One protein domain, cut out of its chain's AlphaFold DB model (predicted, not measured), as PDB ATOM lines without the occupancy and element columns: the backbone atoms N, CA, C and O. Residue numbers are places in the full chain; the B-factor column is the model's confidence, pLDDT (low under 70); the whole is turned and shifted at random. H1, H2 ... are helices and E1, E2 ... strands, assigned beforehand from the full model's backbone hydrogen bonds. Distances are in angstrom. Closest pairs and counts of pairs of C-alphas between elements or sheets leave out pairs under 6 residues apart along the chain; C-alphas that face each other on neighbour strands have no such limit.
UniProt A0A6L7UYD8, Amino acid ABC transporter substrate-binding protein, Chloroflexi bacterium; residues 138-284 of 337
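Overview. This is residues 138 to 284 of the 337 residues of the protein "Amino acid ABC transporter substrate-binding protein" of Chloroflexi bacterium (UniProt A0A6L7UYD8). One long, strongly twisted sheet of eight strands runs through the domain, with H2 and H3 over one face of its E2, E7, E1 and E8 part and H1 on the opposite face. The E3 and E4 hairpin makes the other end of the sheet and has no named helix over it. The printed part has 147 residues, with eight named strands and three named helices in the chain order E1 E2 H1 E3 E4 E5 E6 H2 E7 H3 E8; the mixed sheet runs E4 E3 E5 E6 E2 E7 E1 E8. The class is mixed, helices and strands, though under half of the residues are in named elements. The whole is compact, with a radius of gyration of the C-alphas of 14.3 A and spans of 44 by 29 by 28 A.

Along the chain. E1, residues 138 to 143, is the longest strand at 17.0 A and begins at C-alpha 138 (175.288, 142.273, 158.568). The other strands are E2, residues 161 to 164; E3, 192 to 195; E4, 198 to 201; E5, 224 to 226; E6, 233 to 235; E7, 255 to 259, 12.8 A; and E8, 274 to 277, ending at C-alpha 277 (172.288, 133.165, 157.013). The helices are H1, residues 169 to 177, 11.7 A; H2, 242 to 250, 12.2 A; and H3, 260 to 269, 14.2 A.

Arrangement. In the sheet, E2 is parallel to E7, with N 163 and O 255 2.8 A apart, and to E6, with N 162 and O 233 2.8 A apart. E1 is antiparallel to E7, N 256 and O 141 at 2.8 A, and to edge strand E8, N 142 and O 275 at 2.9 A. E5 and E6 form a hairpin, N 225 and O 234 at 2.9 A. E3 is antiparallel to E5, N 226 and O 192 at 2.8 A, and forms a hairpin with edge strand E4, N 193 and O 200 at 2.8 A. Three layers, helices on both faces of the sheet, hold H2 and H3 on the same face and H1 on the other. H3 runs along the strands over E1 and E8 at a height over the sheet of 8.2 A; its closest C-alphas to E8 are those of Ala 267 and Phe 274, 4.8 A. H2 runs along the strands over E7 at 8.3 A. The closest C-alphas of H1 and E7 are those of Gly 170 and Arg 258, 4.5 A. H2 and H3 are only just apart, closest 8.1 A. E2, H1, E3; E6, H2, E7; and E7, H3, E8 are split strand-helix-strand units, their two same-way strands not neighbours, each with a right-handed crossover. In H1, H2 and H3 every O i to N i+4 pair is within hydrogen-bond range.

Size, cuts and confidence. The two C-alphas farthest apart are those of Ser 205 and Gly 271, 44.9 A. The links E1 to E2, H1 to E3 and E4 to E5 are long, the last with 22 residues. The printed part has no cut, its mean pLDDT is 95.9, and no printed residue is under 70.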
ATOM      1  N   GLN A 138     175.836 142.859 157.348       95.88
ATOM      2  CA  GLN A 138     175.288 142.273 158.568       95.88
ATOM      3  C   GLN A 138     174.599 140.945 158.242       95.88
ATOM      4  O   GLN A 138     173.990 140.792 157.180       95.88
ATOM      5  N   THR A 139     174.780 139.960 159.119       97.94
ATOM      6  CA  THR A 139     174.326 138.576 158.927       97.94
ATOM      7  C   THR A 139     173.902 137.957 160.255       97.94
ATOM      8  O   THR A 139     174.199 138.495 161.325       97.94
ATOM      9  N   LEU A 140     173.277 136.783 160.188       98.62
ATOM     10  CA  LEU A 140     173.062 135.916 161.341       98.62
ATOM     11  C   LEU A 140     173.995 134.702 161.258       98.62
ATOM     12  O   LEU A 140     174.114 134.073 160.206       98.62
ATOM     13  N   LEU A 141     174.628 134.348 162.374       98.62
ATOM     14  CA  LEU A 141     175.202 133.023 162.583       98.62
ATOM     15  C   LEU A 141     174.177 132.176 163.311       98.62
ATOM     16  O   LEU A 141     173.664 132.578 164.353       98.62
ATOM     17  N   VAL A 142     173.896 130.998 162.777       98.75
ATOM     18  CA  VAL A 142     172.950 130.049 163.362       98.75
ATOM     19  C   VAL A 142     173.604 128.683 163.487       98.75
ATOM     20  O   VAL A 142     174.602 128.390 162.823       98.75
ATOM     21  N   ARG A 143     173.023 127.798 164.298       98.69
ATOM     22  CA  ARG A 143     173.368 126.373 164.225       98.69
ATOM     23  C   ARG A 143     173.032 125.846 162.835       98.69
ATOM     24  O   ARG A 143     171.978 126.159 162.285       98.69
ATOM     25  N   ALA A 144     173.875 124.976 162.288       98.31
ATOM     26  CA  ALA A 144     173.662 124.411 160.957       98.31
ATOM     27  C   ALA A 144     172.304 123.690 160.825       98.31
ATOM     28  O   ALA A 144     171.688 123.719 159.762       98.31
ATOM     29  N   ALA A 145     171.802 123.096 161.914       97.69
ATOM     30  CA  ALA A 145     170.478 122.472 161.961       97.69
ATOM     31  C   ALA A 145     169.316 123.479 161.816       97.69
ATOM     32  O   ALA A 145     168.275 123.135 161.260       97.69
ATOM     33  N   ASP A 146     169.507 124.720 162.268       98.19
ATOM     34  CA  ASP A 146     168.514 125.798 162.212       98.19
ATOM     35  C   ASP A 146     168.597 126.616 160.916       98.19
ATOM     36  O   ASP A 146     167.698 127.398 160.616       98.19
ATOM     37  N   ALA A 147     169.620 126.393 160.084       97.31
ATOM     38  CA  ALA A 147     169.839 127.146 158.850       97.31
ATOM     39  C   ALA A 147     168.699 127.021 157.831       97.31
ATOM     40  O   ALA A 147     168.538 127.907 157.002       97.31
ATOM     41  N   SER A 148     167.921 125.930 157.881       96.81
ATOM     42  CA  SER A 148     166.723 125.737 157.041       96.81
ATOM     43  C   SER A 148     165.467 126.449 157.558       96.81
ATOM     44  O   SER A 148     164.450 126.514 156.870       96.81
ATOM     45  N   ARG A 149     165.522 126.930 158.800       97.56
ATOM     46  CA  ARG A 149     164.438 127.618 159.494       97.56
ATOM     47  C   ARG A 149     164.676 129.124 159.503       97.56
ATOM     48  O   ARG A 149     163.750 129.859 159.204       97.56
ATOM     49  N   ILE A 150     165.898 129.558 159.818       98.12
ATOM     50  CA  ILE A 150     166.302 130.969 159.872       98.12
ATOM     51  C   ILE A 150     167.148 131.287 158.635       98.12
ATOM     52  O   ILE A 150     168.380 131.223 158.672       98.12
ATOM     53  N   HIS A 151     166.495 131.602 157.518       97.06
ATOM     54  CA  HIS A 151     167.168 131.950 156.263       97.06
ATOM     55  C   HIS A 151     167.383 133.456 156.107       97.06
ATOM     56  O   HIS A 151     168.374 133.891 155.513       97.06
ATOM     57  N   THR A 152     166.445 134.238 156.623       97.81
ATOM     58  CA  THR A 152     166.347 135.691 156.532       97.81
ATOM     59  C   THR A 152     166.015 136.275 157.904       97.81
ATOM     60  O   THR A 152     165.614 135.551 158.813       97.81
ATOM     61  N   HIS A 153     166.182 137.588 158.068       97.81
ATOM     62  CA  HIS A 153     165.811 138.269 159.313       97.81
ATOM     63  C   HIS A 153     164.305 138.154 159.615       97.81
ATOM     64  O   HIS A 153     163.933 138.085 160.781       97.81
ATOM     65  N   ASP A 154     163.467 138.059 158.577       97.06
ATOM     66  CA  ASP A 154     162.007 137.937 158.692       97.06
ATOM     67  C   ASP A 154     161.550 136.564 159.220       97.06
ATOM     68  O   ASP A 154     160.388 136.406 159.589       97.06
ATOM     69  N   ASP A 155     162.440 135.564 159.256       98.12
ATOM     70  CA  ASP A 155     162.121 134.225 159.768       98.12
ATOM     71  C   ASP A 155     162.190 134.134 161.306       98.12
ATOM     72  O   ASP A 155     161.825 133.105 161.880       98.12
ATOM     73  N   LEU A 156     162.682 135.184 161.975       98.25
ATOM     74  CA  LEU A 156     162.755 135.272 163.435       98.25
ATOM     75  C   LEU A 156     161.386 135.645 164.027       98.25
ATOM     76  O   LEU A 156     160.756 136.599 163.573       98.25
ATOM     77  N   GLY A 157     160.954 134.948 165.080       97.12
ATOM     78  CA  GLY A 157     159.679 135.206 165.770       97.12
ATOM     79  C   GLY A 157     159.790 135.229 167.297       97.12
ATOM     80  O   GLY A 157     160.882 135.140 167.854       97.12
ATOM     81  N   ALA A 158     158.653 135.299 168.005       96.75
ATOM     82  CA  ALA A 158     158.603 135.442 169.474       96.75
ATOM     83  C   ALA A 158     159.300 134.337 170.284       96.75
ATOM     84  O   ALA A 158     159.517 134.487 171.488       96.75
ATOM     85  N   HIS A 159     159.574 133.193 169.662       96.19
ATOM     86  CA  HIS A 159     160.232 132.066 170.312       96.19
ATOM     87  C   HIS A 159     161.752 132.084 170.155       96.19
ATOM     88  O   HIS A 159     162.415 131.339 170.871       96.19
ATOM     89  N   ASP A 160     162.279 132.915 169.256       98.56
ATOM     90  CA  ASP A 160     163.709 133.005 169.009       98.56
ATOM     91  C   ASP A 160     164.387 133.959 169.997       98.56
ATOM     92  O   ASP A 160     163.858 135.016 170.368       98.56
ATOM     93  N   VAL A 161     165.603 133.589 170.392       98.75
ATOM     94  CA  VAL A 161     166.508 134.432 171.174       98.75
ATOM     95  C   VAL A 161     167.730 134.761 170.324       98.75
ATOM     96  O   VAL A 161     168.455 133.865 169.899       98.75
ATOM     97  N   VAL A 162     167.988 136.043 170.085       98.81
ATOM     98  CA  VAL A 162     169.097 136.500 169.242       98.81
ATOM     99  C   VAL A 162     170.134 137.222 170.090       98.81
ATOM    100  O   VAL A 162     169.827 138.182 170.793       98.81
ATOM    101  N   GLY A 163     171.377 136.759 170.026       98.50
ATOM    102  CA  GLY A 163     172.511 137.462 170.608       98.50
ATOM    103  C   GLY A 163     172.961 138.619 169.720       98.50
ATOM    104  O   GLY A 163     172.966 138.489 168.495       98.50
ATOM    105  N   ALA A 164     173.377 139.728 170.323       97.19
ATOM    106  CA  ALA A 164     174.092 140.804 169.641       97.19
ATOM    107  C   ALA A 164     175.030 141.518 170.624       97.19
ATOM    108  O   ALA A 164     174.694 141.662 171.798       97.19
ATOM    109  N   VAL A 165     176.183 141.997 170.149       93.12
ATOM    110  CA  VAL A 165     177.090 142.810 170.975       93.12
ATOM    111  C   VAL A 165     176.570 144.247 171.025       93.12
ATOM    112  O   VAL A 165     176.343 144.868 169.981       93.12
ATOM    113  N   ALA A 166     176.375 144.770 172.236       92.88
ATOM    114  CA  ALA A 166     175.814 146.096 172.463       92.88
ATOM    115  C   ALA A 166     176.692 147.204 171.849       92.88
ATOM    116  O   ALA A 166     177.915 147.163 171.935       92.88
ATOM    117  N   GLY A 167     176.071 148.212 171.232       90.31
ATOM    118  CA  GLY A 167     176.769 149.384 170.684       90.31
ATOM    119  C   GLY A 167     177.507 149.115 169.368       90.31
ATOM    120  O   GLY A 167     178.260 149.959 168.881       90.31
ATOM    121  N   THR A 168     177.298 147.949 168.758       92.12
ATOM    122  CA  THR A 168     177.863 147.614 167.446       92.12
ATOM    123  C   THR A 168     176.891 147.951 166.315       92.12
ATOM    124  O   THR A 168     175.685 148.119 166.522       92.12
ATOM    125  N   THR A 169     177.394 148.024 165.077       93.38
ATOM    126  CA  THR A 169     176.501 148.121 163.912       93.38
ATOM    127  C   THR A 169     175.675 146.858 163.719       93.38
ATOM    128  O   THR A 169     174.541 146.966 163.267       93.38
ATOM    129  N   GLY A 170     176.180 145.690 164.136       94.75
ATOM    130  CA  GLY A 170     175.435 144.432 164.098       94.75
ATOM    131  C   GLY A 170     174.154 144.479 164.920       94.75
ATOM    132  O   GLY A 170     173.090 144.141 164.406       94.75
ATOM    133  N   GLU A 171     174.215 144.992 166.149       96.56
ATOM    134  CA  GLU A 171     173.016 145.188 166.965       96.56
ATOM    135  C   GLU A 171     172.070 146.220 166.344       96.56
ATOM    136  O   GLU A 171     170.905 145.917 166.091       96.56
ATOM    137  N   ALA A 172     172.550 147.442 166.093       96.38
ATOM    138  CA  ALA A 172     171.687 148.518 165.613       96.38
ATOM    139  C   ALA A 172     170.987 148.130 164.304       96.38
ATOM    140  O   ALA A 172     169.804 148.414 164.105       96.38
ATOM    141  N   ARG A 173     171.711 147.441 163.419       96.50
ATOM    142  CA  ARG A 173     171.178 146.987 162.146       96.50
ATOM    143  C   ARG A 173     170.229 145.808 162.298       96.50
ATOM    144  O   ARG A 173     169.196 145.820 161.635       96.50
ATOM    145  N   LEU A 174     170.515 144.852 163.187       98.25
ATOM    146  CA  LEU A 174     169.570 143.790 163.534       98.25
ATOM    147  C   LEU A 174     168.224 144.396 163.931       98.25
ATOM    148  O   LEU A 174     167.222 144.067 163.305       98.25
ATOM    149  N   LEU A 175     168.215 145.313 164.910       98.38
ATOM    150  CA  LEU A 175     166.988 145.928 165.433       98.38
ATOM    151  C   LEU A 175     166.168 146.609 164.330       98.38
ATOM    152  O   LEU A 175     164.941 146.532 164.345       98.38
ATOM    153  N   GLN A 176     166.838 147.238 163.362       97.81
ATOM    154  CA  GLN A 176     166.193 147.839 162.194       97.81
ATOM    155  C   GLN A 176     165.605 146.803 161.239       97.81
ATOM    156  O   GLN A 176     164.481 146.967 160.769       97.81
ATOM    157  N   LEU A 177     166.369 145.754 160.929       97.69
ATOM    158  CA  LEU A 177     165.980 144.737 159.955       97.69
ATOM    159  C   LEU A 177     164.771 143.926 160.427       97.69
ATOM    160  O   LEU A 177     163.914 143.614 159.610       97.69
ATOM    161  N   ILE A 178     164.668 143.654 161.729       97.75
ATOM    162  CA  ILE A 178     163.528 142.935 162.327       97.75
ATOM    163  C   ILE A 178     162.404 143.870 162.810       97.75
ATOM    164  O   ILE A 178     161.425 143.413 163.391       97.75
ATOM    165  N   GLY A 179     162.532 145.186 162.611       97.50
ATOM    166  CA  GLY A 179     161.482 146.160 162.930       97.50
ATOM    167  C   GLY A 179     161.279 146.476 164.418       97.50
ATOM    168  O   GLY A 179     160.248 147.047 164.775       97.50
ATOM    169  N   ILE A 180     162.243 146.153 165.289       98.38
ATOM    170  CA  ILE A 180     162.246 146.612 166.692       98.38
ATOM    171  C   ILE A 180     162.611 148.099 166.778       98.38
ATOM    172  O   ILE A 180     162.124 148.800 167.663       98.38
ATOM    173  N   ALA A 181     163.446 148.584 165.857       98.12
ATOM    174  CA  ALA A 181     163.839 149.982 165.757       98.12
ATOM    175  C   ALA A 181     163.575 150.538 164.353       98.12
ATOM    176  O   ALA A 181     163.631 149.814 163.359       98.12
ATOM    177  N   ASP A 182     163.319 151.840 164.249       97.38
ATOM    178  CA  ASP A 182     163.268 152.521 162.956       97.38
ATOM    179  C   ASP A 182     164.677 152.875 162.429       97.38
ATOM    180  O   ASP A 182     165.704 152.631 163.065       97.38
ATOM    181  N   LYS A 183     164.748 153.508 161.252       94.19
ATOM    182  CA  LYS A 183     166.023 153.923 160.631       94.19
ATOM    183  C   LYS A 183     166.840 154.933 161.456       94.19
ATOM    184  O   LYS A 183     168.003 155.167 161.134       94.19
ATOM    185  N   HIS A 184     166.230 155.576 162.446       93.88
ATOM    186  CA  HIS A 184     166.866 156.506 163.377       93.88
ATOM    187  C   HIS A 184     167.225 155.834 164.712       93.88
ATOM    188  O   HIS A 184     167.784 156.488 165.589       93.88
ATOM    189  N   GLY A 185     166.944 154.535 164.855       96.75
ATOM    190  CA  GLY A 185     167.184 153.766 166.070       96.75
ATOM    191  C   GLY A 185     166.073 153.896 167.107       96.75
ATOM    192  O   GLY A 185     166.230 153.364 168.201       96.75
ATOM    193  N   VAL A 186     164.967 154.584 166.798       97.94
ATOM    194  CA  VAL A 186     163.848 154.766 167.732       97.94
ATOM    195  C   VAL A 186     163.136 153.437 167.929       97.94
ATOM    196  O   VAL A 186     162.709 152.814 166.956       97.94
ATOM    197  N   LEU A 187     163.016 153.005 169.183       98.38
ATOM    198  CA  LEU A 187     162.423 151.717 169.526       98.38
ATOM    199  C   LEU A 187     160.901 151.732 169.364       98.38
ATOM    200  O   LEU A 187     160.225 152.708 169.689       98.38
ATOM    201  N   LEU A 188     160.348 150.604 168.924       98.12
ATOM    202  CA  LEU A 188     158.911 150.374 168.842       98.12
ATOM    203  C   LEU A 188     158.247 150.570 170.216       98.12
ATOM    204  O   LEU A 188     158.716 150.045 171.229       98.12
ATOM    205  N   ALA A 189     157.122 151.286 170.247       98.25
ATOM    206  CA  ALA A 189     156.356 151.511 171.469       98.25
ATOM    207  C   ALA A 189     155.941 150.186 172.132       98.25
ATOM    208  O   ALA A 189     155.386 149.303 171.482       98.25
ATOM    209  N   GLY A 190     156.179 150.067 173.437       98.12
ATOM    210  CA  GLY A 190     155.962 148.848 174.215       98.12
ATOM    211  C   GLY A 190     157.182 147.929 174.302       98.12
ATOM    212  O   GLY A 190     157.118 146.943 175.032       98.12
ATOM    213  N   THR A 191     158.286 148.246 173.617       98.62
ATOM    214  CA  THR A 191     159.549 147.506 173.754       98.62
ATOM    215  C   THR A 191     160.108 147.691 175.155       98.62
ATOM    216  O   THR A 191     160.282 148.818 175.618       98.62
ATOM    217  N   GLN A 192     160.394 146.585 175.832       98.50
ATOM    218  CA  GLN A 192     161.017 146.579 177.148       98.50
ATOM    219  C   GLN A 192     162.522 146.375 176.999       98.50
ATOM    220  O   GLN A 192     162.958 145.436 176.341       98.50
ATOM    221  N   VAL A 193     163.310 147.241 177.622       98.38
ATOM    222  CA  VAL A 193     164.767 147.127 177.694       98.38
ATOM    223  C   VAL A 193     165.140 146.804 179.132       98.38
ATOM    224  O   VAL A 193     164.754 147.514 180.062       98.38
ATOM    225  N   GLU A 194     165.845 145.699 179.315       98.31
ATOM    226  CA  GLU A 194     166.312 145.207 180.608       98.31
ATOM    227  C   GLU A 194     167.708 145.768 180.884       98.31
ATOM    228  O   GLU A 194     168.589 145.663 180.034       98.31
ATOM    229  N   THR A 195     167.921 146.349 182.064       96.25
ATOM    230  CA  THR A 195     169.225 146.832 182.542       96.25
ATOM    231  C   THR A 195     169.465 146.376 183.988       96.25
ATOM    232  O   THR A 195     168.515 145.985 184.679       96.25
ATOM    233  N   PRO A 196     170.704 146.454 184.512       94.56
ATOM    234  CA  PRO A 196     170.983 146.207 185.927       94.56
ATOM    235  C   PRO A 196     170.168 147.089 186.885       94.56
ATOM    236  O   PRO A 196     169.942 146.712 188.034       94.56
ATOM    237  N   GLN A 197     169.731 148.265 186.428       93.81
ATOM    238  CA  GLN A 197     168.967 149.237 187.211       93.81
ATOM    239  C   GLN A 197     167.449 148.995 187.142       93.81
ATOM    240  O   GLN A 197     166.712 149.536 187.968       93.81
ATOM    241  N   GLY A 198     166.975 148.174 186.201       96.25
ATOM    242  CA  GLY A 198     165.571 147.793 186.061       96.25
ATOM    243  C   GLY A 198     165.128 147.653 184.607       96.25
ATOM    244  O   GLY A 198     165.929 147.680 183.681       96.25
ATOM    245  N   THR A 199     163.822 147.506 184.402       97.94
ATOM    246  CA  THR A 199     163.230 147.448 183.060       97.94
ATOM    247  C   THR A 199     162.642 148.802 182.686       97.94
ATOM    248  O   THR A 199     161.826 149.356 183.427       97.94
ATOM    249  N   VAL A 200     163.007 149.307 181.511       97.50
ATOM    250  CA  VAL A 200     162.474 150.540 180.919       97.50
ATOM    251  C   VAL A 200     161.594 150.170 179.729       97.50
ATOM    252  O   VAL A 200     161.958 149.312 178.935       97.50
ATOM    253  N   THR A 201     160.417 150.784 179.600       98.06
ATOM    254  CA  THR A 201     159.522 150.559 178.451       98.06
ATOM    255  C   THR A 201     159.568 151.764 177.524       98.06
ATOM    256  O   THR A 201     159.217 152.863 177.944       98.06
ATOM    257  N   ALA A 202     159.969 151.550 176.274       97.56
ATOM    258  CA  ALA A 202     159.952 152.574 175.243       97.56
ATOM    259  C   ALA A 202     158.508 152.945 174.881       97.56
ATOM    260  O   ALA A 202     157.659 152.073 174.691       97.56
ATOM    261  N   ASP A 203     158.224 154.237 174.741       96.69
ATOM    262  CA  ASP A 203     156.905 154.746 174.341       96.69
ATOM    263  C   ASP A 203     156.804 155.072 172.838       96.69
ATOM    264  O   ASP A 203     155.747 155.494 172.368       96.69
ATOM    265  N   GLY A 204     157.880 154.840 172.079       96.19
ATOM    266  CA  GLY A 204     157.978 155.155 170.652       96.19
ATOM    267  C   GLY A 204     158.437 156.580 170.338       96.19
ATOM    268  O   GLY A 204     158.427 156.968 169.170       96.19
ATOM    269  N   SER A 205     158.810 157.376 171.345       96.56
ATOM    270  CA  SER A 205     159.443 158.684 171.147       96.56
ATOM    271  C   SER A 205     160.940 158.569 170.842       96.56
ATOM    272  O   SER A 205     161.591 157.577 171.163       96.56
ATOM    273  N   ASP A 206     161.505 159.629 170.264       93.75
ATOM    274  CA  ASP A 206     162.927 159.754 169.913       93.75
ATOM    275  C   ASP A 206     163.888 159.765 171.116       93.75
ATOM    276  O   ASP A 206     165.106 159.656 170.946       93.75
ATOM    277  N   VAL A 207     163.339 159.850 172.331       94.62
ATOM    278  CA  VAL A 207     164.063 159.705 173.597       94.62
ATOM    279  C   VAL A 207     164.506 158.263 173.824       94.62
ATOM    280  O   VAL A 207     165.528 158.059 174.468       94.62
ATOM    281  N   PHE A 208     163.798 157.264 173.286       96.44
ATOM    282  CA  PHE A 208     164.138 155.848 173.436       96.44
ATOM    283  C   PHE A 208     164.750 155.308 172.146       96.44
ATOM    284  O   PHE A 208     164.053 154.764 171.287       96.44
ATOM    285  N   ARG A 209     166.070 155.449 172.018       96.50
ATOM    286  CA  ARG A 209     166.823 155.053 170.832       96.50
ATOM    287  C   ARG A 209     167.986 154.127 171.161       96.50
ATOM    288  O   ARG A 209     168.651 154.274 172.182       96.50
ATOM    289  N   ILE A 210     168.268 153.205 170.250       96.38
ATOM    290  CA  ILE A 210     169.499 152.415 170.237       96.38
ATOM    291  C   ILE A 210     170.136 152.590 168.861       96.38
ATOM    292  O   ILE A 210     169.536 152.266 167.838       96.38
ATOM    293  N   THR A 211     171.358 153.122 168.836       93.62
ATOM    294  CA  THR A 211     172.158 153.276 167.615       93.62
ATOM    295  C   THR A 211     173.530 152.622 167.793       93.62
ATOM    296  O   THR A 211     173.914 152.252 168.896       93.62
ATOM    297  N   ALA A 212     174.291 152.499 166.703       88.88
ATOM    298  CA  ALA A 212     175.634 151.905 166.708       88.88
ATOM    299  C   ALA A 212     176.739 152.813 167.291       88.88
ATOM    300  O   ALA A 212     177.923 152.487 167.178       88.88
ATOM    301  N   ALA A 213     176.371 153.990 167.799       83.44
ATOM    302  CA  ALA A 213     177.299 154.970 168.356       83.44
ATOM    303  C   ALA A 213     176.805 155.525 169.696       83.44
ATOM    304  O   ALA A 213     177.607 155.716 170.592       83.44
ATOM    305  N   ASP A 214     175.499 155.757 169.831       85.25
ATOM    306  CA  ASP A 214     174.913 156.397 171.009       85.25
ATOM    307  C   ASP A 214     173.533 155.782 171.310       85.25
ATOM    308  O   ASP A 214     172.574 156.014 170.551       85.25
ATOM    309  N   PRO A 215     173.405 154.922 172.335       91.00
ATOM    310  CA  PRO A 215     172.108 154.562 172.890       91.00
ATOM    311  C   PRO A 215     171.587 155.684 173.800       91.00
ATOM    312  O   PRO A 215     172.347 156.498 174.306       91.00
ATOM    313  N   SER A 216     170.283 155.717 174.074       92.69
ATOM    314  CA  SER A 216     169.768 156.545 175.173       92.69
ATOM    315  C   SER A 216     170.458 156.188 176.491       92.69
ATOM    316  O   SER A 216     170.745 155.013 176.730       92.69
ATOM    317  N   ALA A 217     170.664 157.176 177.366       91.62
ATOM    318  CA  ALA A 217     171.367 156.999 178.640       91.62
ATOM    319  C   ALA A 217     170.761 155.872 179.497       91.62
ATOM    320  O   ALA A 217     171.465 155.109 180.154       91.62
ATOM    321  N   GLU A 218     169.438 155.700 179.448       92.31
ATOM    322  CA  GLU A 218     168.730 154.634 180.155       92.31
ATOM    323  C   GLU A 218     169.039 153.222 179.624       92.31
ATOM    324  O   GLU A 218     168.650 152.242 180.258       92.31
ATOM    325  N   PHE A 219     169.716 153.096 178.478       93.62
ATOM    326  CA  PHE A 219     170.001 151.843 177.771       93.62
ATOM    327  C   PHE A 219     171.497 151.492 177.685       93.62
ATOM    328  O   PHE A 219     171.825 150.445 177.120       93.62
ATOM    329  N   GLU A 220     172.406 152.310 178.230       88.31
ATOM    330  CA  GLU A 220     173.871 152.117 178.144       88.31
ATOM    331  C   GLU A 220     174.332 150.732 178.628       88.31
ATOM    332  O   GLU A 220     175.221 150.134 178.033       88.31
ATOM    333  N   GLN A 221     173.676 150.178 179.651       91.31
ATOM    334  CA  GLN A 221     174.007 148.874 180.245       91.31
ATOM    335  C   GLN A 221     172.923 147.821 180.010       91.31
ATOM    336  O   GLN A 221     172.681 146.963 180.859       91.31
ATOM    337  N   ARG A 222     172.206 147.909 178.888       95.94
ATOM    338  CA  ARG A 222     171.171 146.925 178.560       95.94
ATOM    339  C   ARG A 222     171.735 145.503 178.494       95.94
ATOM    340  O   ARG A 222     172.821 145.273 177.972       95.94
ATOM    341  N   THR A 223     170.965 144.561 179.019       96.94
ATOM    342  CA  THR A 223     171.257 143.121 179.008       96.94
ATOM    343  C   THR A 223     170.264 142.337 178.151       96.94
ATOM    344  O   THR A 223     170.535 141.196 177.771       96.94
ATOM    345  N   GLY A 224     169.115 142.938 177.833       98.00
ATOM    346  CA  GLY A 224     168.114 142.331 176.974       98.00
ATOM    347  C   GLY A 224     167.102 143.327 176.425       98.00
ATOM    348  O   GLY A 224     166.872 144.397 176.991       98.00
ATOM    349  N   ILE A 225     166.484 142.959 175.303       98.62
ATOM    350  CA  ILE A 225     165.393 143.702 174.668       98.62
ATOM    351  C   ILE A 225     164.255 142.721 174.398       98.62
ATOM    352  O   ILE A 225     164.436 141.708 173.721       98.62
ATOM    353  N   VAL A 226     163.077 143.031 174.931       98.50
ATOM    354  CA  VAL A 226     161.846 142.260 174.761       98.50
ATOM    355  C   VAL A 226     160.842 143.135 174.005       98.50
ATOM    356  O   VAL A 226     160.205 144.007 174.608       98.50
ATOM    357  N   PRO A 227     160.717 142.966 172.680       97.81
ATOM    358  CA  PRO A 227     159.749 143.717 171.890       97.81
ATOM    359  C   PRO A 227     158.311 143.232 172.143       97.81
ATOM    360  O   PRO A 227     158.097 142.112 172.614       97.81
ATOM    361  N   PRO A 228     157.292 144.048 171.829       96.31
ATOM    362  CA  PRO A 228     155.911 143.591 171.840       96.31
ATOM    363  C   PRO A 228     155.611 142.722 170.606       96.31
ATOM    364  O   PRO A 228     156.206 142.889 169.544       96.31
ATOM    365  N   GLY A 229     154.597 141.861 170.711       93.88
ATOM    366  CA  GLY A 229     154.090 141.096 169.568       93.88
ATOM    367  C   GLY A 229     154.909 139.843 169.256       93.88
ATOM    368  O   GLY A 229     155.345 139.151 170.171       93.88
ATOM    369  N   ASP A 230     155.035 139.530 167.964       95.38
ATOM    370  CA  ASP A 230     155.671 138.305 167.461       95.38
ATOM    371  C   ASP A 230     157.096 138.568 166.950       95.38
ATOM    372  O   ASP A 230     157.416 138.309 165.795       95.38
ATOM    373  N   LEU A 231     157.927 139.184 167.792       98.00
ATOM    374  CA  LEU A 231     159.306 139.566 167.477       98.00
ATOM    375  C   LEU A 231     160.279 138.879 168.449       98.00
ATOM    376  O   LEU A 231     159.903 138.638 169.600       98.00
ATOM    377  N   PRO A 232     161.517 138.570 168.023       98.50
ATOM    378  CA  PRO A 232     162.464 137.820 168.842       98.50
ATOM    379  C   PRO A 232     162.956 138.622 170.047       98.50
ATOM    380  O   PRO A 232     163.029 139.855 170.020       98.50
ATOM    381  N   ARG A 233     163.376 137.911 171.096       98.56
ATOM    382  CA  ARG A 233     164.101 138.523 172.217       98.56
ATOM    383  C   ARG A 233     165.554 138.754 171.821       98.56
ATOM    384  O   ARG A 233     166.193 137.848 171.297       98.56
ATOM    385  N   ILE A 234     166.101 139.917 172.162       98.69
ATOM    386  CA  ILE A 234     167.535 140.201 172.017       98.69
ATOM    387  C   ILE A 234     168.220 140.057 173.373       98.69
ATOM    388  O   ILE A 234     167.662 140.484 174.387       98.69
ATOM    389  N   VAL A 235     169.412 139.461 173.397       98.50
ATOM    390  CA  VAL A 235     170.228 139.306 174.610       98.50
ATOM    391  C   VAL A 235     171.658 139.785 174.389       98.50
ATOM    392  O   VAL A 235     172.239 139.583 173.319       98.50
ATOM    393  N   HIS A 236     172.235 140.364 175.438       97.06
ATOM    394  CA  HIS A 236     173.612 140.848 175.470       97.06
ATOM    395  C   HIS A 236     174.370 140.080 176.554       97.06
ATOM    396  O   HIS A 236     174.034 140.158 177.736       97.06
ATOM    397  N   LEU A 237     175.366 139.294 176.149       94.88
ATOM    398  CA  LEU A 237     176.128 138.399 177.029       94.88
ATOM    399  C   LEU A 237     177.467 138.996 177.492       94.88
ATOM    400  O   LEU A 237     178.134 138.405 178.335       94.88
ATOM    401  N   GLY A 238     177.840 140.161 176.958       88.44
ATOM    402  CA  GLY A 238     179.134 140.812 177.161       88.44
ATOM    403  C   GLY A 238     179.735 141.299 175.840       88.44
ATOM    404  O   GLY A 238     179.072 141.246 174.800       88.44
ATOM    405  N   GLU A 239     180.979 141.773 175.899       84.06
ATOM    406  CA  GLU A 239     181.775 142.170 174.722       84.06
ATOM    407  C   GLU A 239     182.559 140.995 174.119       84.06
ATOM    408  O   GLU A 239     182.916 141.031 172.946       84.06
ATOM    409  N   ASP A 240     182.782 139.939 174.904       84.94
ATOM    410  CA  ASP A 240     183.464 138.727 174.465       84.94
ATOM    411  C   ASP A 240     182.560 137.895 173.542       84.94
ATOM    412  O   ASP A 240     181.520 137.366 173.955       84.94
ATOM    413  N   GLU A 241     182.952 137.794 172.273       88.06
ATOM    414  CA  GLU A 241     182.213 137.055 171.255       88.06
ATOM    415  C   GLU A 241     182.174 135.540 171.522       88.06
ATOM    416  O   GLU A 241     181.214 134.885 171.101       88.06
ATOM    417  N   GLU A 242     183.148 134.979 172.250       89.19
ATOM    418  CA  GLU A 242     183.194 133.546 172.582       89.19
ATOM    419  C   GLU A 242     181.958 133.134 173.397       89.19
ATOM    420  O   GLU A 242     181.340 132.101 173.130       89.19
ATOM    421  N   LEU A 243     181.477 134.018 174.282       93.00
ATOM    422  CA  LEU A 243     180.260 133.799 175.071       93.00
ATOM    423  C   LEU A 243     179.011 133.583 174.204       93.00
ATOM    424  O   LEU A 243     178.114 132.820 174.584       93.00
ATOM    425  N   TYR A 244     178.932 134.251 173.050       96.75
ATOM    426  CA  TYR A 244     177.820 134.110 172.108       96.75
ATOM    427  C   TYR A 244     177.954 132.844 171.268       96.75
ATOM    428  O   TYR A 244     176.945 132.183 171.016       96.75
ATOM    429  N   LEU A 245     179.173 132.477 170.865       96.62
ATOM    430  CA  LEU A 245     179.431 131.230 170.140       96.62
ATOM    431  C   LEU A 245     179.075 130.012 171.001       96.62
ATOM    432  O   LEU A 245     178.342 129.134 170.539       96.62
ATOM    433  N   ASP A 246     179.483 130.011 172.269       97.06
ATOM    434  CA  ASP A 246     179.102 128.985 173.242       97.06
ATOM    435  C   ASP A 246     177.585 128.951 173.451       97.06
ATOM    436  O   ASP A 246     176.961 127.889 173.443       97.06
ATOM    437  N   ALA A 247     176.948 130.119 173.589       98.25
ATOM    438  CA  ALA A 247     175.496 130.200 173.740       98.25
ATOM    439  C   ALA A 247     174.746 129.643 172.529       98.25
ATOM    440  O   ALA A 247     173.710 128.990 172.691       98.25
ATOM    441  N   LEU A 248     175.260 129.894 171.327       98.56
ATOM    442  CA  LEU A 248     174.680 129.397 170.091       98.56
ATOM    443  C   LEU A 248     174.845 127.879 169.985       98.56
ATOM    444  O   LEU A 248     173.878 127.190 169.644       98.56
ATOM    445  N   ALA A 249     176.030 127.353 170.311       98.06
ATOM    446  CA  ALA A 249     176.314 125.918 170.333       98.06
ATOM    447  C   ALA A 249     175.418 125.166 171.330       98.06
ATOM    448  O   ALA A 249     174.860 124.122 170.992       98.06
ATOM    449  N   ASP A 250     175.227 125.732 172.525       97.56
ATOM    450  CA  ASP A 250     174.434 125.144 173.609       97.56
ATOM    451  C   ASP A 250     172.917 125.189 173.378       97.56
ATOM    452  O   ASP A 250     172.162 124.546 174.112       97.56
ATOM    453  N   GLY A 251     172.432 125.981 172.418       97.81
ATOM    454  CA  GLY A 251     170.994 126.212 172.266       97.81
ATOM    455  C   GLY A 251     170.420 127.299 173.175       97.81
ATOM    456  O   GLY A 251     169.203 127.384 173.316       97.81
ATOM    457  N   ARG A 252     171.266 128.114 173.820       98.31
ATOM    458  CA  ARG A 252     170.831 129.224 174.691       98.31
ATOM    459  C   ARG A 252     170.387 130.456 173.901       98.31
ATOM    460  O   ARG A 252     169.565 131.218 174.401       98.31
ATOM    461  N   ILE A 253     170.924 130.634 172.696       98.75
ATOM    462  CA  ILE A 253     170.441 131.579 171.679       98.75
ATOM    463  C   ILE A 253     170.238 130.828 170.361       98.75
ATOM    464  O   ILE A 253     170.894 129.817 170.124       98.75
ATOM    465  N   ASP A 254     169.348 131.304 169.500       98.75
ATOM    466  CA  ASP A 254     169.023 130.703 168.200       98.75
ATOM    467  C   ASP A 254     169.836 131.293 167.051       98.75
ATOM    468  O   ASP A 254     170.141 130.598 166.079       98.75
ATOM    469  N   ALA A 255     170.219 132.561 167.187       98.75
ATOM    470  CA  ALA A 255     171.064 133.259 166.237       98.75
ATOM    471  C   ALA A 255     172.000 134.242 166.947       98.75
ATOM    472  O   ALA A 255     171.680 134.763 168.016       98.75
ATOM    473  N   PHE A 256     173.138 134.535 166.324       98.50
ATOM    474  CA  PHE A 256     174.047 135.604 166.720       98.50
ATOM    475  C   PHE A 256     174.184 136.610 165.570       98.50
ATOM    476  O   PHE A 256     174.664 136.269 164.486       98.50
ATOM    477  N   ALA A 257     173.728 137.842 165.790       97.94
ATOM    478  CA  ALA A 257     173.776 138.908 164.799       97.94
ATOM    479  C   ALA A 257     175.100 139.671 164.864       97.94
ATOM    480  O   ALA A 257     175.416 140.300 165.877       97.94
ATOM    481  N   ARG A 258     175.861 139.626 163.767       93.19
ATOM    482  CA  ARG A 258     177.144 140.328 163.611       93.19
ATOM    483  C   ARG A 258     177.576 140.396 162.142       93.19
ATOM    484  O   ARG A 258     176.909 139.883 161.235       93.19
ATOM    485  N   GLY A 259     178.728 141.025 161.917       93.50
ATOM    486  CA  GLY A 259     179.317 141.184 160.594       93.50
ATOM    487  C   GLY A 259     179.623 139.852 159.897       93.50
ATOM    488  O   GLY A 259     180.073 138.886 160.513       93.50
ATOM    489  N   GLU A 260     179.425 139.839 158.579       94.94
ATOM    490  CA  GLU A 260     179.630 138.700 157.675       94.94
ATOM    491  C   GLU A 260     181.003 138.047 157.832       94.94
ATOM    492  O   GLU A 260     181.103 136.822 157.790       94.94
ATOM    493  N   ILE A 261     182.056 138.855 157.973       94.00
ATOM    494  CA  ILE A 261     183.439 138.372 158.008       94.00
ATOM    495  C   ILE A 261     183.633 137.425 159.196       94.00
ATOM    496  O   ILE A 261     184.008 136.272 158.999       94.00
ATOM    497  N   GLY A 262     183.291 137.888 160.400       92.31
ATOM    498  CA  GLY A 262     183.408 137.092 161.617       92.31
ATOM    499  C   GLY A 262     182.495 135.867 161.617       92.31
ATOM    500  O   GLY A 262     182.924 134.773 161.972       92.31
ATOM    501  N   ASN A 263     181.264 136.000 161.111       94.94
ATOM    502  CA  ASN A 263     180.354 134.858 160.973       94.94
ATOM    503  C   ASN A 263     180.862 133.802 159.990       94.94
ATOM    504  O   ASN A 263     180.722 132.605 160.234       94.94
ATOM    505  N   THR A 264     181.463 134.226 158.880       93.81
ATOM    506  CA  THR A 264     182.038 133.310 157.888       93.81
ATOM    507  C   THR A 264     183.231 132.552 158.458       93.81
ATOM    508  O   THR A 264     183.412 131.377 158.137       93.81
ATOM    509  N   ASP A 265     184.036 133.207 159.292       92.00
ATOM    510  CA  ASP A 265     185.159 132.582 159.990       92.00
ATOM    511  C   ASP A 265     184.677 131.572 161.030       92.00
ATOM    512  O   ASP A 265     184.974 130.385 160.910       92.00
ATOM    513  N   ALA A 266     183.793 131.996 161.937       93.94
ATOM    514  CA  ALA A 266     183.205 131.124 162.950       93.94
ATOM    515  C   ALA A 266     182.506 129.902 162.328       93.94
ATOM    516  O   ALA A 266     182.651 128.777 162.807       93.94
ATOM    517  N   ALA A 267     181.779 130.082 161.220       95.75
ATOM    518  CA  ALA A 267     181.160 128.972 160.502       95.75
ATOM    519  C   ALA A 267     182.194 127.992 159.928       95.75
ATOM    520  O   ALA A 267     182.004 126.776 160.036       95.75
ATOM    521  N   ARG A 268     183.293 128.496 159.355       93.38
ATOM    522  CA  ARG A 268     184.385 127.671 158.823       93.38
ATOM    523  C   ARG A 268     185.064 126.865 159.929       93.38
ATOM    524  O   ARG A 268     185.221 125.653 159.780       93.38
ATOM    525  N   ASP A 269     185.395 127.519 161.034       93.31
ATOM    526  CA  ASP A 269     186.162 126.931 162.136       93.31
ATOM    527  C   ASP A 269     185.334 125.948 162.963       93.31
ATOM    528  O   ASP A 269     185.858 124.965 163.487       93.31
ATOM    529  N   SER A 270     184.010 126.123 162.978       95.88
ATOM    530  CA  SER A 270     183.079 125.195 163.627       95.88
ATOM    531  C   SER A 270     183.035 123.790 163.003       95.88
ATOM    532  O   SER A 270     182.346 122.908 163.520       95.88
ATOM    533  N   GLY A 271     183.687 123.566 161.855       95.00
ATOM    534  CA  GLY A 271     183.660 122.275 161.161       95.00
ATOM    535  C   GLY A 271     182.266 121.869 160.664       95.00
ATOM    536  O   GLY A 271     181.991 120.679 160.509       95.00
ATOM    537  N   GLY A 272     181.385 122.848 160.424       96.44
ATOM    538  CA  GLY A 272     180.009 122.642 159.960       96.44
ATOM    539  C   GLY A 272     178.947 122.616 161.062       96.44
ATOM    540  O   GLY A 272     177.801 122.275 160.772       96.44
ATOM    541  N   ALA A 273     179.290 122.964 162.308       97.81
ATOM    542  CA  ALA A 273     178.301 123.113 163.379       97.81
ATOM    543  C   ALA A 273     177.475 124.405 163.245       97.81
ATOM    544  O   ALA A 273     176.311 124.433 163.657       97.81
ATOM    545  N   PHE A 274     178.035 125.443 162.620       98.56
ATOM    546  CA  PHE A 274     177.354 126.706 162.344       98.56
ATOM    547  C   PHE A 274     177.167 126.960 160.845       98.56
ATOM    548  O   PHE A 274     177.854 126.392 159.996       98.56
ATOM    549  N   ALA A 275     176.222 127.842 160.529       98.38
ATOM    550  CA  ALA A 275     175.959 128.341 159.188       98.38
ATOM    551  C   ALA A 275     175.689 129.849 159.227       98.38
ATOM    552  O   ALA A 275     175.091 130.354 160.177       98.38
ATOM    553  N   VAL A 276     176.102 130.554 158.173       98.38
ATOM    554  CA  VAL A 276     175.802 131.979 157.988       98.38
ATOM    555  C   VAL A 276     174.528 132.123 157.165       98.38
ATOM    556  O   VAL A 276     174.422 131.553 156.075       98.38
ATOM    557  N   THR A 277     173.571 132.892 157.668       98.44
ATOM    558  CA  THR A 277     172.288 133.165 157.013       98.44
ATOM    559  C   THR A 277     171.954 134.658 157.066       98.44
ATOM    560  O   THR A 277     172.736 135.472 157.562       98.44
ATOM    561  N   ALA A 278     170.804 135.032 156.495       97.69
ATOM    562  CA  ALA A 278     170.228 136.370 156.584       97.69
ATOM    563  C   ALA A 278     171.192 137.499 156.177       97.69
ATOM    564  O   ALA A 278     171.471 138.413 156.941       97.69
ATOM    565  N   PHE A 279     171.704 137.452 154.948       97.19
ATOM    566  CA  PHE A 279     172.581 138.503 154.433       97.19
ATOM    567  C   PHE A 279     171.811 139.801 154.181       97.19
ATOM    568  O   PHE A 279     170.960 139.858 153.291       97.19
ATOM    569  N   ASP A 280     172.160 140.860 154.912       95.94
ATOM    570  CA  ASP A 280     171.710 142.215 154.602       95.94
ATOM    571  C   ASP A 280     172.278 142.655 153.240       95.94
ATOM    572  O   ASP A 280     173.486 142.539 153.006       95.94
ATOM    573  N   PRO A 281     171.452 143.154 152.302       93.62
ATOM    574  CA  PRO A 281     171.953 143.707 151.047       93.62
ATOM    575  C   PRO A 281     172.815 144.966 151.230       93.62
ATOM    576  O   PRO A 281     173.558 145.325 150.311       93.62
ATOM    577  N   GLN A 282     172.714 145.663 152.365       93.94
ATOM    578  CA  GLN A 282     173.523 146.843 152.642       93.94
ATOM    579  C   GLN A 282     174.963 146.452 152.995       93.94
ATOM    580  O   GLN A 282     175.216 145.671 153.908       93.94
ATOM    581  N   VAL A 283     175.916 147.043 152.273       93.50
ATOM    582  CA  VAL A 283     177.346 146.908 152.561       93.50
ATOM    583  C   VAL A 283     177.788 148.087 153.415       93.50
ATOM    584  O   VAL A 283     177.666 149.245 153.008       93.50
ATOM    585  N   GLU A 284     178.327 147.777 154.582       94.00
ATOM    586  CA  GLU A 284     179.033 148.706 155.450       94.00
ATOM    587  C   GLU A 284     180.512 148.747 155.068       94.00
ATOM    588  O   GLU A 284     181.055 147.796 154.502       94.00
TER     589      GLU A 284